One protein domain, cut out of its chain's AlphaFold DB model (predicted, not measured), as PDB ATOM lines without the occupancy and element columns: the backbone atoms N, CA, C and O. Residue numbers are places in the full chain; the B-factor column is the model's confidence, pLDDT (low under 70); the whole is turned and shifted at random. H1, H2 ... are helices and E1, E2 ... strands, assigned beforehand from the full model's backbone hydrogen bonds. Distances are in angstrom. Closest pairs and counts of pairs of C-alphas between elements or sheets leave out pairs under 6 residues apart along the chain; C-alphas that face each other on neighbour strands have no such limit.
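Overview. This is residues 60 to 161 of the 299 residues of an uncharacterized protein of Corynebacterium sp. HMSC058E07 (UniProt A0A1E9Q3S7). This domain has little regular structure: hairpin E1 and E2 lies toward one end, antiparallel sheet E3, E5, E4 toward the other, and H1 packs on E2 and E3 between them. The 102 printed residues hold five named strands, then one named helix, only 38 residues, class mixed. The whole is compact, radius of gyration of the C-alphas 13.3 A, spans 39 by 29 by 25 A.

Arrangement. Start at E1, residues 60 to 62, in a hairpin with E2, residues 68 to 71; N 61 and O 69 are 3.1 A apart. E3, residues 78 to 84, is antiparallel to E5, residues 102 to 108; find N 81 and O 105 at 2.6 A. E4, residues 96 to 99, makes a hairpin with E5; N 98 and O 102 are 2.9 A apart. H1, residues 149 to 161, has every O i to N i+4 pair within hydrogen-bond range. Its closest C-alphas to E3 are Ala 153 and Tyr 79, 4.4 A.

Along the chain. Find C-alpha 60 at (-25.146, 24.313, -30.763); H1 runs 18.3 A to C-alpha 161 at (-34.337, 18.450, -12.792).

Size, cuts and confidence. The printed part has no cut. Long links are E3 to E4 and E5 to H1. Residues 84 to 96 and 124 to 147 are among those under pLDDT 70.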
ATOM      1  N   PHE A  60     -23.710  24.073 -30.824       82.88
ATOM      2  CA  PHE A  60     -25.146  24.313 -30.763       82.88
ATOM      3  C   PHE A  60     -25.879  23.474 -31.802       82.88
ATOM      4  O   PHE A  60     -25.446  23.384 -32.954       82.88
ATOM      5  N   GLN A  61     -26.971  22.841 -31.387       81.44
ATOM      6  CA  GLN A  61     -27.781  21.977 -32.239       81.44
ATOM      7  C   GLN A  61     -29.265  22.224 -31.979       81.44
ATOM      8  O   GLN A  61     -29.666  22.407 -30.831       81.44
ATOM      9  N   HIS A  62     -30.062  22.175 -33.047       79.44
ATOM     10  CA  HIS A  62     -31.515  22.087 -32.967       79.44
ATOM     11  C   HIS A  62     -31.972  20.691 -33.369       79.44
ATOM     12  O   HIS A  62     -31.448  20.125 -34.334       79.44
ATOM     13  N   ASP A  63     -32.964  20.166 -32.664       74.56
ATOM     14  CA  ASP A  63     -33.700  18.996 -33.119       74.56
ATOM     15  C   ASP A  63     -34.885  19.383 -34.024       74.56
ATOM     16  O   ASP A  63     -35.184  20.559 -34.257       74.56
ATOM     17  N   SER A  64     -35.548  18.367 -34.578       72.44
ATOM     18  CA  SER A  64     -36.727  18.525 -35.436       72.44
ATOM     19  C   SER A  64     -37.940  19.113 -34.717       72.44
ATOM     20  O   SER A  64     -38.845  19.611 -35.385       72.44
ATOM     21  N   ASP A  65     -37.950  19.059 -33.387       71.62
ATOM     22  CA  ASP A  65     -39.037  19.542 -32.537       71.62
ATOM     23  C   ASP A  65     -38.812  21.006 -32.115       71.62
ATOM     24  O   ASP A  65     -39.660  21.618 -31.468       71.62
ATOM     25  N   GLY A  66     -37.691  21.600 -32.542       68.81
ATOM     26  CA  GLY A  66     -37.324  22.986 -32.278       68.81
ATOM     27  C   GLY A  66     -36.577  23.189 -30.960       68.81
ATOM     28  O   GLY A  66     -36.245  24.334 -30.637       68.81
ATOM     29  N   ASN A  67     -36.261  22.119 -30.223       76.69
ATOM     30  CA  ASN A  67     -35.455  22.225 -29.015       76.69
ATOM     31  C   ASN A  67     -34.007  22.513 -29.388       76.69
ATOM     32  O   ASN A  67     -33.458  21.959 -30.342       76.69
ATOM     33  N   ALA A  68     -33.381  23.379 -28.603       80.88
ATOM     34  CA  ALA A  68     -31.977  23.709 -28.737       80.88
ATOM     35  C   ALA A  68     -31.163  22.999 -27.653       80.88
ATOM     36  O   ALA A  68     -31.604  22.881 -26.510       80.88
ATOM     37  N   THR A  69     -29.953  22.568 -27.995       86.56
ATOM     38  CA  THR A  69     -29.006  21.972 -27.047       86.56
ATOM     39  C   THR A  69     -27.604  22.526 -27.243       86.56
ATOM     40  O   THR A  69     -27.226  22.981 -28.328       86.56
ATOM     41  N   LEU A  70     -26.829  22.476 -26.163       87.38
ATOM     42  CA  LEU A  70     -25.407  22.776 -26.158       87.38
ATOM     43  C   LEU A  70     -24.640  21.523 -25.767       87.38
ATOM     44  O   LEU A  70     -24.957  20.883 -24.764       87.38
ATOM     45  N   THR A  71     -23.616  21.199 -26.550       88.94
ATOM     46  CA  THR A  71     -22.718  20.079 -26.271       88.94
ATOM     47  C   THR A  71     -21.281  20.554 -26.161       88.94
ATOM     48  O   THR A  71     -20.811  21.388 -26.940       88.94
ATOM     49  N   ALA A  72     -20.581  20.015 -25.170       85.94
ATOM     50  CA  ALA A  72     -19.148  20.168 -25.027       85.94
ATOM     51  C   ALA A  72     -18.409  19.357 -26.116       85.94
ATOM     52  O   ALA A  72     -19.000  18.494 -26.774       85.94
ATOM     53  N   PRO A  73     -17.102  19.586 -26.335       80.44
ATOM     54  CA  PRO A  73     -16.335  18.939 -27.411       80.44
ATOM     55  C   PRO A  73     -16.307  17.413 -27.344       80.44
ATOM     56  O   PRO A  73     -16.191  16.741 -28.368       80.44
ATOM     57  N   ASN A  74     -16.416  16.876 -26.132       80.44
ATOM     58  CA  ASN A  74     -16.502  15.449 -25.843       80.44
ATOM     59  C   ASN A  74     -17.909  14.860 -26.081       80.44
ATOM     60  O   ASN A  74     -18.084  13.656 -25.916       80.44
ATOM     61  N   GLY A  75     -18.889  15.680 -26.473       83.75
ATOM     62  CA  GLY A  75     -20.274  15.285 -26.729       83.75
ATOM     63  C   GLY A  75     -21.197  15.328 -25.508       83.75
ATOM     64  O   GLY A  75     -22.372  15.014 -25.655       83.75
ATOM     65  N   GLU A  76     -20.701  15.711 -24.327       88.50
ATOM     66  CA  GLU A  76     -21.532  15.837 -23.119       88.50
ATOM     67  C   GLU A  76     -22.477  17.039 -23.220       88.50
ATOM     68  O   GLU A  76     -22.115  18.073 -23.790       88.50
ATOM     69  N   LEU A  77     -23.672  16.919 -22.634       89.38
ATOM     70  CA  LEU A  77     -24.613  18.036 -22.564       89.38
ATOM     71  C   LEU A  77     -24.118  19.104 -21.586       89.38
ATOM     72  O   LEU A  77     -23.555  18.812 -20.526       89.38
ATOM     73  N   VAL A  78     -24.360  20.361 -21.955       87.88
ATOM     74  CA  VAL A  78     -24.046  21.527 -21.131       87.88
ATOM     75  C   VAL A  78     -25.305  22.000 -20.419       87.88
ATOM     76  O   VAL A  78     -26.343  22.232 -21.037       87.88
ATOM     77  N   TYR A  79     -25.180  22.190 -19.112       87.00
ATOM     78  CA  TYR A  79     -26.248  22.573 -18.199       87.00
ATOM     79  C   TYR A  79     -25.923  23.914 -17.535       87.00
ATOM     80  O   TYR A  79     -24.763  24.204 -17.260       87.00
ATOM     81  N   GLY A  80     -26.940  24.725 -17.254       82.94
ATOM     82  CA  GLY A  80     -26.860  25.930 -16.434       82.94
ATOM     83  C   GLY A  80     -26.987  25.592 -14.948       82.94
ATOM     84  O   GLY A  80     -28.076  25.334 -14.444       82.94
ATOM     85  N   ILE A  81     -25.865  25.618 -14.240       79.75
ATOM     86  CA  ILE A  81     -25.716  25.283 -12.823       79.75
ATOM     87  C   ILE A  81     -25.999  26.492 -11.912       79.75
ATOM     88  O   ILE A  81     -25.660  27.614 -12.257       79.75
ATOM     89  N   ILE A  82     -26.599  26.305 -10.735       76.62
ATOM     90  CA  ILE A  82     -26.887  27.347  -9.729       76.62
ATOM     91  C   ILE A  82     -26.426  26.877  -8.340       76.62
ATOM     92  O   ILE A  82     -27.186  26.360  -7.534       76.62
ATOM     93  N   SER A  83     -25.157  27.044  -8.024       70.88
ATOM     94  CA  SER A  83     -24.538  26.481  -6.817       70.88
ATOM     95  C   SER A  83     -23.985  27.599  -5.924       70.88
ATOM     96  O   SER A  83     -23.888  28.738  -6.375       70.88
ATOM     97  N   PRO A  84     -23.569  27.331  -4.671       66.31
ATOM     98  CA  PRO A  84     -22.665  28.214  -3.952       66.31
ATOM     99  C   PRO A  84     -21.505  28.654  -4.809       66.31
ATOM    100  O   PRO A  84     -21.146  27.963  -5.771       66.31
ATOM    101  N   ALA A  85     -20.852  29.718  -4.348       63.97
ATOM    102  CA  ALA A  85     -19.535  30.088  -4.829       63.97
ATOM    103  C   ALA A  85     -18.645  28.830  -4.875       63.97
ATOM    104  O   ALA A  85     -18.381  28.233  -3.823       63.97
ATOM    105  N   PRO A  86     -18.214  28.384  -6.068       58.75
ATOM    106  CA  PRO A  86     -17.235  27.314  -6.153       58.75
ATOM    107  C   PRO A  86     -15.938  27.778  -5.474       58.75
ATOM    108  O   PRO A  86     -15.670  28.978  -5.390       58.75
ATOM    109  N   GLN A  87     -15.128  26.832  -4.983       58.62
ATOM    110  CA  GLN A  87     -13.877  27.150  -4.271       58.62
ATOM    111  C   GLN A  87     -12.946  28.062  -5.088       58.62
ATOM    112  O   GLN A  87     -12.249  28.886  -4.505       58.62
ATOM    113  N   ASP A  88     -13.038  27.983  -6.418       60.88
ATOM    114  CA  ASP A  88     -12.282  28.794  -7.367       60.88
ATOM    115  C   ASP A  88     -13.200  29.675  -8.233       60.88
ATOM    116  O   ASP A  88     -13.101  29.686  -9.457       60.88
ATOM    117  N   ALA A  89     -14.126  30.419  -7.617       56.66
ATOM    118  CA  ALA A  89     -15.035  31.324  -8.335       56.66
ATOM    119  C   ALA A  89     -14.325  32.330  -9.264       56.66
ATOM    120  O   ALA A  89     -14.910  32.754 -10.254       56.66
ATOM    121  N   SER A  90     -13.052  32.659  -9.006       59.34
ATOM    122  CA  SER A  90     -12.223  33.496  -9.886       59.34
ATOM    123  C   SER A  90     -11.913  32.870 -11.249       59.34
ATOM    124  O   SER A  90     -11.491  33.585 -12.149       59.34
ATOM    125  N   ASN A  91     -12.086  31.555 -11.397       56.34
ATOM    126  CA  ASN A  91     -11.839  30.831 -12.645       56.34
ATOM    127  C   ASN A  91     -13.112  30.668 -13.494       56.34
ATOM    128  O   ASN A  91     -13.043  30.097 -14.582       56.34
ATOM    129  N   TYR A  92     -14.267  31.140 -13.001       61.22
ATOM    130  CA  TYR A  92     -15.569  30.975 -13.647       61.22
ATOM    131  C   TYR A  92     -16.254  32.319 -13.840       61.22
ATOM    132  O   TYR A  92     -16.868  32.895 -12.940       61.22
ATOM    133  N   SER A  93     -16.176  32.782 -15.069       57.56
ATOM    134  CA  SER A  93     -16.362  34.167 -15.472       57.56
ATOM    135  C   SER A  93     -17.843  34.628 -15.526       57.56
ATOM    136  O   SER A  93     -18.146  35.802 -15.660       57.56
ATOM    137  N   TYR A  94     -18.802  33.728 -15.274       64.38
ATOM    138  CA  TYR A  94     -20.260  33.897 -15.437       64.38
ATOM    139  C   TYR A  94     -21.038  33.833 -14.101       64.38
ATOM    140  O   TYR A  94     -22.276  33.880 -14.072       64.38
ATOM    141  N   SER A  95     -20.303  33.792 -12.986       67.44
ATOM    142  CA  SER A  95     -20.802  33.667 -11.613       67.44
ATOM    143  C   SER A  95     -21.518  34.936 -11.125       67.44
ATOM    144  O   SER A  95     -20.935  35.762 -10.428       67.44
ATOM    145  N   LYS A  96     -22.809  35.109 -11.446       68.50
ATOM    146  CA  LYS A  96     -23.662  36.140 -10.814       68.50
ATOM    147  C   LYS A  96     -24.348  35.578  -9.574       68.50
ATOM    148  O   LYS A  96     -25.001  34.541  -9.670       68.50
ATOM    149  N   GLU A  97     -24.273  36.310  -8.468       71.31
ATOM    150  CA  GLU A  97     -25.073  36.052  -7.270       71.31
ATOM    151  C   GLU A  97     -26.561  36.338  -7.560       71.31
ATOM    152  O   GLU A  97     -26.925  37.456  -7.936       71.31
ATOM    153  N   ILE A  98     -27.414  35.315  -7.459       71.81
ATOM    154  CA  ILE A  98     -28.869  35.432  -7.688       71.81
ATOM    155  C   ILE A  98     -29.665  35.513  -6.381       71.81
ATOM    156  O   ILE A  98     -30.719  36.135  -6.340       71.81
ATOM    157  N   LEU A  99     -29.130  34.908  -5.322       73.25
ATOM    158  CA  LEU A  99     -29.536  35.029  -3.927       73.25
ATOM    159  C   LEU A  99     -28.249  35.093  -3.097       73.25
ATOM    160  O   LEU A  99     -27.226  34.586  -3.564       73.25
ATOM    161  N   PRO A 100     -28.278  35.637  -1.868       73.06
ATOM    162  CA  PRO A 100     -27.104  35.680  -1.006       73.06
ATOM    163  C   PRO A 100     -26.390  34.318  -0.889       73.06
ATOM    164  O   PRO A 100     -26.963  33.345  -0.397       73.06
ATOM    165  N   GLY A 101     -25.137  34.251  -1.344       69.38
ATOM    166  CA  GLY A 101     -24.282  33.062  -1.341       69.38
ATOM    167  C   GLY A 101     -24.504  32.070  -2.488       69.38
ATOM    168  O   GLY A 101     -23.815  31.052  -2.508       69.38
ATOM    169  N   VAL A 102     -25.409  32.344  -3.436       74.38
ATOM    170  CA  VAL A 102     -25.813  31.429  -4.520       74.38
ATOM    171  C   VAL A 102     -25.528  32.046  -5.890       74.38
ATOM    172  O   VAL A 102     -26.023  33.125  -6.208       74.38
ATOM    173  N   TYR A 103     -24.773  31.335  -6.726       75.25
ATOM    174  CA  TYR A 103     -24.185  31.805  -7.981       75.25
ATOM    175  C   TYR A 103     -24.596  30.928  -9.163       75.25
ATOM    176  O   TYR A 103     -24.896  29.750  -8.996       75.25
ATOM    177  N   ARG A 104     -24.576  31.483 -10.377       77.75
ATOM    178  CA  ARG A 104     -24.936  30.767 -11.615       77.75
ATOM    179  C   ARG A 104     -23.724  30.445 -12.486       77.75
ATOM    180  O   ARG A 104     -22.878  31.317 -12.649       77.75
ATOM    181  N   PHE A 105     -23.657  29.248 -13.073       78.69
ATOM    182  CA  PHE A 105     -22.591  28.860 -13.985       78.69
ATOM    183  C   PHE A 105     -22.929  27.656 -14.941       78.69
ATOM    184  O   PHE A 105     -23.473  26.683 -14.502       78.69
ATOM    185  N   LEU A 106     -22.640  27.641 -16.252       82.19
ATOM    186  CA  LEU A 106     -22.466  26.458 -17.124       82.19
ATOM    187  C   LEU A 106     -21.513  25.328 -16.627       82.19
ATOM    188  O   LEU A 106     -20.361  25.577 -16.275       82.19
ATOM    189  N   ALA A 107     -21.947  24.064 -16.714       82.88
ATOM    190  CA  ALA A 107     -21.116  22.866 -16.504       82.88
ATOM    191  C   ALA A 107     -21.581  21.670 -17.358       82.88
ATOM    192  O   ALA A 107     -22.743  21.614 -17.763       82.88
ATOM    193  N   THR A 108     -20.719  20.667 -17.552       86.38
ATOM    194  CA  THR A 108     -21.161  19.298 -17.882       86.38
ATOM    195  C   THR A 108     -21.227  18.450 -16.613       86.38
ATOM    196  O   THR A 108     -20.514  18.709 -15.636       86.38
ATOM    197  N   VAL A 109     -22.122  17.456 -16.590       77.75
ATOM    198  CA  VAL A 109     -22.330  16.607 -15.400       77.75
ATOM    199  C   VAL A 109     -22.391  15.102 -15.686       77.75
ATOM    200  O   VAL A 109     -22.361  14.312 -14.743       77.75
ATOM    201  N   ASP A 110     -22.435  14.687 -16.957       71.56
ATOM    202  CA  ASP A 110     -22.723  13.298 -17.353       71.56
ATOM    203  C   ASP A 110     -21.667  12.292 -16.852       71.56
ATOM    204  O   ASP A 110     -21.989  11.142 -16.551       71.56
ATOM    205  N   SER A 111     -20.408  12.720 -16.698       69.25
ATOM    206  CA  SER A 111     -19.324  11.909 -16.117       69.25
ATOM    207  C   SER A 111     -18.696  12.540 -14.868       69.25
ATOM    208  O   SER A 111     -17.533  12.295 -14.539       69.25
ATOM    209  N   GLY A 112     -19.479  13.349 -14.153       70.50
ATOM    210  CA  GLY A 112     -19.041  14.130 -13.002       70.50
ATOM    211  C   GLY A 112     -19.040  15.625 -13.292       70.50
ATOM    212  O   GLY A 112     -19.116  16.058 -14.438       70.50
ATOM    213  N   PHE A 113     -18.981  16.413 -12.224       75.50
ATOM    214  CA  PHE A 113     -19.133  17.858 -12.290       75.50
ATOM    215  C   PHE A 113     -17.917  18.548 -12.912       75.50
ATOM    216  O   PHE A 113     -16.823  18.495 -12.346       75.50
ATOM    217  N   LYS A 114     -18.113  19.208 -14.056       79.88
ATOM    218  CA  LYS A 114     -17.053  19.899 -14.799       79.88
ATOM    219  C   LYS A 114     -17.529  21.283 -15.242       79.88
ATOM    220  O   LYS A 114     -18.186  21.400 -16.277       79.88
ATOM    221  N   PRO A 115     -17.242  22.331 -14.460       80.88
ATOM    222  CA  PRO A 115     -17.549  23.702 -14.853       80.88
ATOM    223  C   PRO A 115     -16.769  24.113 -16.107       80.88
ATOM    224  O   PRO A 115     -15.630  23.680 -16.290       80.88
ATOM    225  N   LEU A 116     -17.365  24.966 -16.939       80.62
ATOM    226  CA  LEU A 116     -16.729  25.470 -18.162       80.62
ATOM    227  C   LEU A 116     -15.944  26.763 -17.889       80.62
ATOM    228  O   LEU A 116     -16.251  27.507 -16.959       80.62
ATOM    229  N   SER A 117     -14.945  27.050 -18.710       76.88
ATOM    230  CA  SER A 117     -14.140  28.276 -18.702       76.88
ATOM    231  C   SER A 117     -14.298  29.047 -20.019       76.88
ATOM    232  O   SER A 117     -14.879  28.533 -20.975       76.88
ATOM    233  N   ASP A 118     -13.735  30.256 -20.114       72.75
ATOM    234  CA  ASP A 118     -13.709  31.033 -21.368       72.75
ATOM    235  C   ASP A 118     -13.058  30.257 -22.527       72.75
ATOM    236  O   ASP A 118     -13.458  30.412 -23.677       72.75
ATOM    237  N   ALA A 119     -12.100  29.371 -22.236       76.44
ATOM    238  CA  ALA A 119     -11.435  28.554 -23.249       76.44
ATOM    239  C   ALA A 119     -12.355  27.495 -23.887       76.44
ATOM    240  O   ALA A 119     -12.070  27.021 -24.984       76.44
ATOM    241  N   ASP A 120     -13.453  27.129 -23.220       78.94
ATOM    242  CA  ASP A 120     -14.445  26.181 -23.740       78.94
ATOM    243  C   ASP A 120     -15.438  26.851 -24.711       78.94
ATOM    244  O   ASP A 120     -16.223  26.174 -25.384       78.94
ATOM    245  N   LEU A 121     -15.425  28.186 -24.802       75.44
ATOM    246  CA  LEU A 121     -16.357  28.960 -25.617       75.44
ATOM    247  C   LEU A 121     -15.812  29.304 -27.007       75.44
ATOM    248  O   LEU A 121     -14.598  29.358 -27.189       75.44
ATOM    249  N   PRO A 122     -16.688  29.565 -28.001       72.69
ATOM    250  CA  PRO A 122     -16.275  30.083 -29.306       72.69
ATOM    251  C   PRO A 122     -15.459  31.385 -29.222       72.69
ATOM    252  O   PRO A 122     -15.664  32.206 -28.331       72.69
ATOM    253  N   GLU A 123     -14.569  31.601 -30.194       70.94
ATOM    254  CA  GLU A 123     -13.741  32.811 -30.283       70.94
ATOM    255  C   GLU A 123     -14.588  34.101 -30.302       70.94
ATOM    256  O   GLU A 123     -15.648  34.161 -30.927       70.94
ATOM    257  N   GLY A 124     -14.116  35.141 -29.605       61.28
ATOM    258  CA  GLY A 124     -14.827  36.418 -29.460       61.28
ATOM    259  C   GLY A 124     -15.845  36.451 -28.317       61.28
ATOM    260  O   GLY A 124     -16.392  37.515 -28.032       61.28
ATOM    261  N   PHE A 125     -16.057  35.326 -27.630       61.00
ATOM    262  CA  PHE A 125     -16.863  35.258 -26.418       61.00
ATOM    263  C   PHE A 125     -15.967  35.225 -25.186       61.00
ATOM    264  O   PHE A 125     -14.974  34.506 -25.130       61.00
ATOM    265  N   SER A 126     -16.351  36.008 -24.186       59.03
ATOM    266  CA  SER A 126     -15.798  35.941 -22.839       59.03
ATOM    267  C   SER A 126     -16.966  35.901 -21.873       59.03
ATOM    268  O   SER A 126     -17.926  36.663 -22.036       59.03
ATOM    269  N   LEU A 127     -16.909  35.009 -20.888       57.88
ATOM    270  CA  LEU A 127     -17.966  34.915 -19.889       57.88
ATOM    271  C   LEU A 127     -17.912  36.099 -18.908       57.88
ATOM    272  O   LEU A 127     -18.927  36.362 -18.273       57.88
ATOM    273  N   ASP A 128     -16.780  36.823 -18.839       52.94
ATOM    274  CA  ASP A 128     -16.553  38.006 -17.985       52.94
ATOM    275  C   ASP A 128     -17.275  39.256 -18.501       52.94
ATOM    276  O   ASP A 128     -17.405  40.263 -17.795       52.94
ATOM    277  N   GLN A 129     -17.739  39.231 -19.753       52.09
ATOM    278  CA  GLN A 129     -18.573  40.305 -20.268       52.09
ATOM    279  C   GLN A 129     -19.945  40.239 -19.589       52.09
ATOM    280  O   GLN A 129     -20.518  39.154 -19.473       52.09
ATOM    281  N   PRO A 130     -20.512  41.378 -19.145       46.28
ATOM    282  CA  PRO A 130     -21.835  41.384 -18.557       46.28
ATOM    283  C   PRO A 130     -22.826  40.820 -19.567       46.28
ATOM    284  O   PRO A 130     -23.182  41.473 -20.545       46.28
ATOM    285  N   VAL A 131     -23.287  39.599 -19.295       48.41
ATOM    286  CA  VAL A 131     -24.412  38.985 -19.990       48.41
ATOM    287  C   VAL A 131     -25.668  39.732 -19.539       48.41
ATOM    288  O   VAL A 131     -26.429  39.283 -18.675       48.41
ATOM    289  N   LEU A 132     -25.863  40.923 -20.106       40.81
ATOM    290  CA  LEU A 132     -27.185  41.314 -20.573       40.81
ATOM    291  C   LEU A 132     -27.615  40.193 -21.528       40.81
ATOM    292  O   LEU A 132     -26.766  39.646 -22.228       40.81
ATOM    293  N   GLY A 133     -28.858  39.736 -21.433       43.69
ATOM    294  CA  GLY A 133     -29.345  38.458 -21.969       43.69
ATOM    295  C   GLY A 133     -29.358  38.306 -23.495       43.69
ATOM    296  O   GLY A 133     -30.326  37.767 -24.011       43.69
ATOM    297  N   ASP A 134     -28.290  38.700 -24.190       48.78
ATOM    298  CA  ASP A 134     -28.265  38.987 -25.624       48.78
ATOM    299  C   ASP A 134     -27.053  38.360 -26.353       48.78
ATOM    300  O   ASP A 134     -26.853  38.596 -27.545       48.78
ATOM    301  N   ALA A 135     -26.206  37.573 -25.673       53.34
ATOM    302  CA  ALA A 135     -25.098  36.870 -26.329       53.34
ATOM    303  C   ALA A 135     -25.634  35.666 -27.128       53.34
ATOM    304  O   ALA A 135     -25.709  34.540 -26.624       53.34
ATOM    305  N   ASN A 136     -26.049  35.930 -28.368       58.41
ATOM    306  CA  ASN A 136     -26.463  34.913 -29.333       58.41
ATOM    307  C   ASN A 136     -25.308  33.978 -29.684       58.41
ATOM    308  O   ASN A 136     -24.142  34.378 -29.695       58.41
ATOM    309  N   PHE A 137     -25.644  32.741 -30.047       59.59
ATOM    310  CA  PHE A 137     -24.660  31.827 -30.606       59.59
ATOM    311  C   PHE A 137     -24.123  32.395 -31.938       59.59
ATOM    312  O   PHE A 137     -24.928  32.813 -32.785       59.59
ATOM    313  N   PRO A 138     -22.796  32.435 -32.158       56.19
ATOM    314  CA  PRO A 138     -22.235  32.992 -33.386       56.19
ATOM    315  C   PRO A 138     -22.738  32.222 -34.614       56.19
ATOM    316  O   PRO A 138     -22.752  30.992 -34.627       56.19
ATOM    317  N   GLY A 139     -23.157  32.952 -35.651       52.25
ATOM    318  CA  GLY A 139     -23.689  32.368 -36.888       52.25
ATOM    319  C   GLY A 139     -25.173  31.981 -36.848       52.25
ATOM    320  O   GLY A 139     -25.643  31.322 -37.771       52.25
ATOM    321  N   THR A 140     -25.917  32.384 -35.811       57.12
ATOM    322  CA  THR A 140     -27.384  32.282 -35.799       57.12
ATOM    323  C   THR A 140     -28.003  33.628 -36.191       57.12
ATOM    324  O   THR A 140     -27.902  34.605 -35.456       57.12
ATOM    325  N   ASP A 141     -28.662  33.697 -37.352       54.16
ATOM    326  CA  ASP A 141     -29.363  34.908 -37.830       54.16
ATOM    327  C   ASP A 141     -30.715  35.145 -37.112       54.16
ATOM    328  O   ASP A 141     -31.586  35.862 -37.608       54.16
ATOM    329  N   GLN A 142     -30.946  34.508 -35.957       53.22
ATOM    330  CA  GLN A 142     -32.232  34.566 -35.263       53.22
ATOM    331  C   GLN A 142     -32.327  35.772 -34.313       53.22
ATOM    332  O   GLN A 142     -31.332  36.156 -33.693       53.22
ATOM    333  N   PRO A 143     -33.522  36.385 -34.170       51.97
ATOM    334  CA  PRO A 143     -33.726  37.487 -33.239       51.97
ATOM    335  C   PRO A 143     -33.385  37.070 -31.799       51.97
ATOM    336  O   PRO A 143     -33.750  35.992 -31.331       51.97
ATOM    337  N   ALA A 144     -32.670  37.962 -31.114       50.94
ATOM    338  CA  ALA A 144     -31.776  37.689 -29.991       50.94
ATOM    339  C   ALA A 144     -32.400  37.263 -28.646       50.94
ATOM    340  O   ALA A 144     -31.708  37.268 -27.636       50.94
ATOM    341  N   THR A 145     -33.687  36.926 -28.566       51.84
ATOM    342  CA  THR A 145     -34.365  36.896 -27.254       51.84
ATOM    343  C   THR A 145     -34.471  35.522 -26.590       51.84
ATOM    344  O   THR A 145     -34.601  35.472 -25.372       51.84
ATOM    345  N   ASN A 146     -34.396  34.406 -27.334       53.56
ATOM    346  CA  ASN A 146     -34.719  33.072 -26.784       53.56
ATOM    347  C   ASN A 146     -33.583  32.031 -26.842       53.56
ATOM    348  O   ASN A 146     -33.744  30.943 -26.293       53.56
ATOM    349  N   TYR A 147     -32.441  32.332 -27.468       60.81
ATOM    350  CA  TYR A 147     -31.401  31.330 -27.764       60.81
ATOM    351  C   TYR A 147     -29.992  31.761 -27.338       60.81
ATOM    352  O   TYR A 147     -29.007  31.513 -28.032       60.81
ATOM    353  N   THR A 148     -29.875  32.396 -26.172       72.19
ATOM    354  CA  THR A 148     -28.556  32.607 -25.558       72.19
ATOM    355  C   THR A 148     -27.994  31.301 -25.003       72.19
ATOM    356  O   THR A 148     -28.747  30.389 -24.647       72.19
ATOM    357  N   PHE A 149     -26.665  31.229 -24.850       74.06
ATOM    358  CA  PHE A 149     -26.000  30.075 -24.229       74.06
ATOM    359  C   PHE A 149     -26.622  29.700 -22.880       74.06
ATOM    360  O   PHE A 149     -26.869  28.530 -22.593       74.06
ATOM    361  N   TRP A 150     -26.908  30.717 -22.065       76.00
ATOM    362  CA  TRP A 150     -27.509  30.526 -20.755       76.00
ATOM    363  C   TRP A 150     -28.951  30.026 -20.844       76.00
ATOM    364  O   TRP A 150     -29.297  29.103 -20.118       76.00
ATOM    365  N   ALA A 151     -29.783  30.589 -21.727       75.94
ATOM    366  CA  ALA A 151     -31.182  30.179 -21.860       75.94
ATOM    367  C   ALA A 151     -31.307  28.702 -22.267       75.94
ATOM    368  O   ALA A 151     -32.077  27.954 -21.666       75.94
ATOM    369  N   VAL A 152     -30.491  28.266 -23.228       80.25
ATOM    370  CA  VAL A 152     -30.476  26.875 -23.701       80.25
ATOM    371  C   VAL A 152     -29.987  25.928 -22.604       80.25
ATOM    372  O   VAL A 152     -30.649  24.939 -22.292       80.25
ATOM    373  N   ALA A 153     -28.860  26.251 -21.963       83.50
ATOM    374  CA  ALA A 153     -28.309  25.433 -20.885       83.50
ATOM    375  C   ALA A 153     -29.244  25.377 -19.663       83.50
ATOM    376  O   ALA A 153     -29.393  24.328 -19.032       83.50
ATOM    377  N   PHE A 154     -29.907  26.487 -19.332       80.94
ATOM    378  CA  PHE A 154     -30.903  26.547 -18.265       80.94
ATOM    379  C   PHE A 154     -32.117  25.670 -18.590       80.94
ATOM    380  O   PHE A 154     -32.497  24.851 -17.757       80.94
ATOM    381  N   GLY A 155     -32.658  25.743 -19.811       81.62
ATOM    382  CA  GLY A 155     -33.763  24.882 -20.250       81.62
ATOM    383  C   GLY A 155     -33.423  23.384 -20.223       81.62
ATOM    384  O   GLY A 155     -34.260  22.565 -19.845       81.62
ATOM    385  N   ALA A 156     -32.181  23.007 -20.543       86.06
ATOM    386  CA  ALA A 156     -31.710  21.625 -20.389       86.06
ATOM    387  C   ALA A 156     -31.652  21.195 -18.911       86.06
ATOM    388  O   ALA A 156     -32.019  20.074 -18.553       86.06
ATOM    389  N   THR A 157     -31.229  22.107 -18.037       83.50
ATOM    390  CA  THR A 157     -31.162  21.877 -16.584       83.50
ATOM    391  C   THR A 157     -32.554  21.730 -15.980       83.50
ATOM    392  O   THR A 157     -32.762  20.877 -15.119       83.50
ATOM    393  N   GLU A 158     -33.514  22.533 -16.441       82.50
ATOM    394  CA  GLU A 158     -34.923  22.447 -16.060       82.50
ATOM    395  C   GLU A 158     -35.509  21.076 -16.373       82.50
ATOM    396  O   GLU A 158     -35.940  20.376 -15.455       82.50
ATOM    397  N   HIS A 159     -35.438  20.655 -17.637       83.62
ATOM    398  CA  HIS A 159     -35.919  19.339 -18.052       83.62
ATOM    399  C   HIS A 159     -35.283  18.222 -17.223       83.62
ATOM    400  O   HIS A 159     -35.986  17.353 -16.706       83.62
ATOM    401  N   LYS A 160     -33.962  18.279 -17.008       84.88
ATOM    402  CA  LYS A 160     -33.262  17.235 -16.256       84.88
ATOM    403  C   LYS A 160     -33.640  17.189 -14.776       84.88
ATOM    404  O   LYS A 160     -33.726  16.112 -14.181       84.88
ATOM    405  N   SER A 161     -33.891  18.351 -14.183       81.75
ATOM    406  CA  SER A 161     -34.337  18.450 -12.792       81.75
ATOM    407  C   SER A 161     -35.758  17.900 -12.631       81.75
ATOM    408  O   SER A 161     -36.013  17.153 -11.688       81.75
TER     409      SER A 161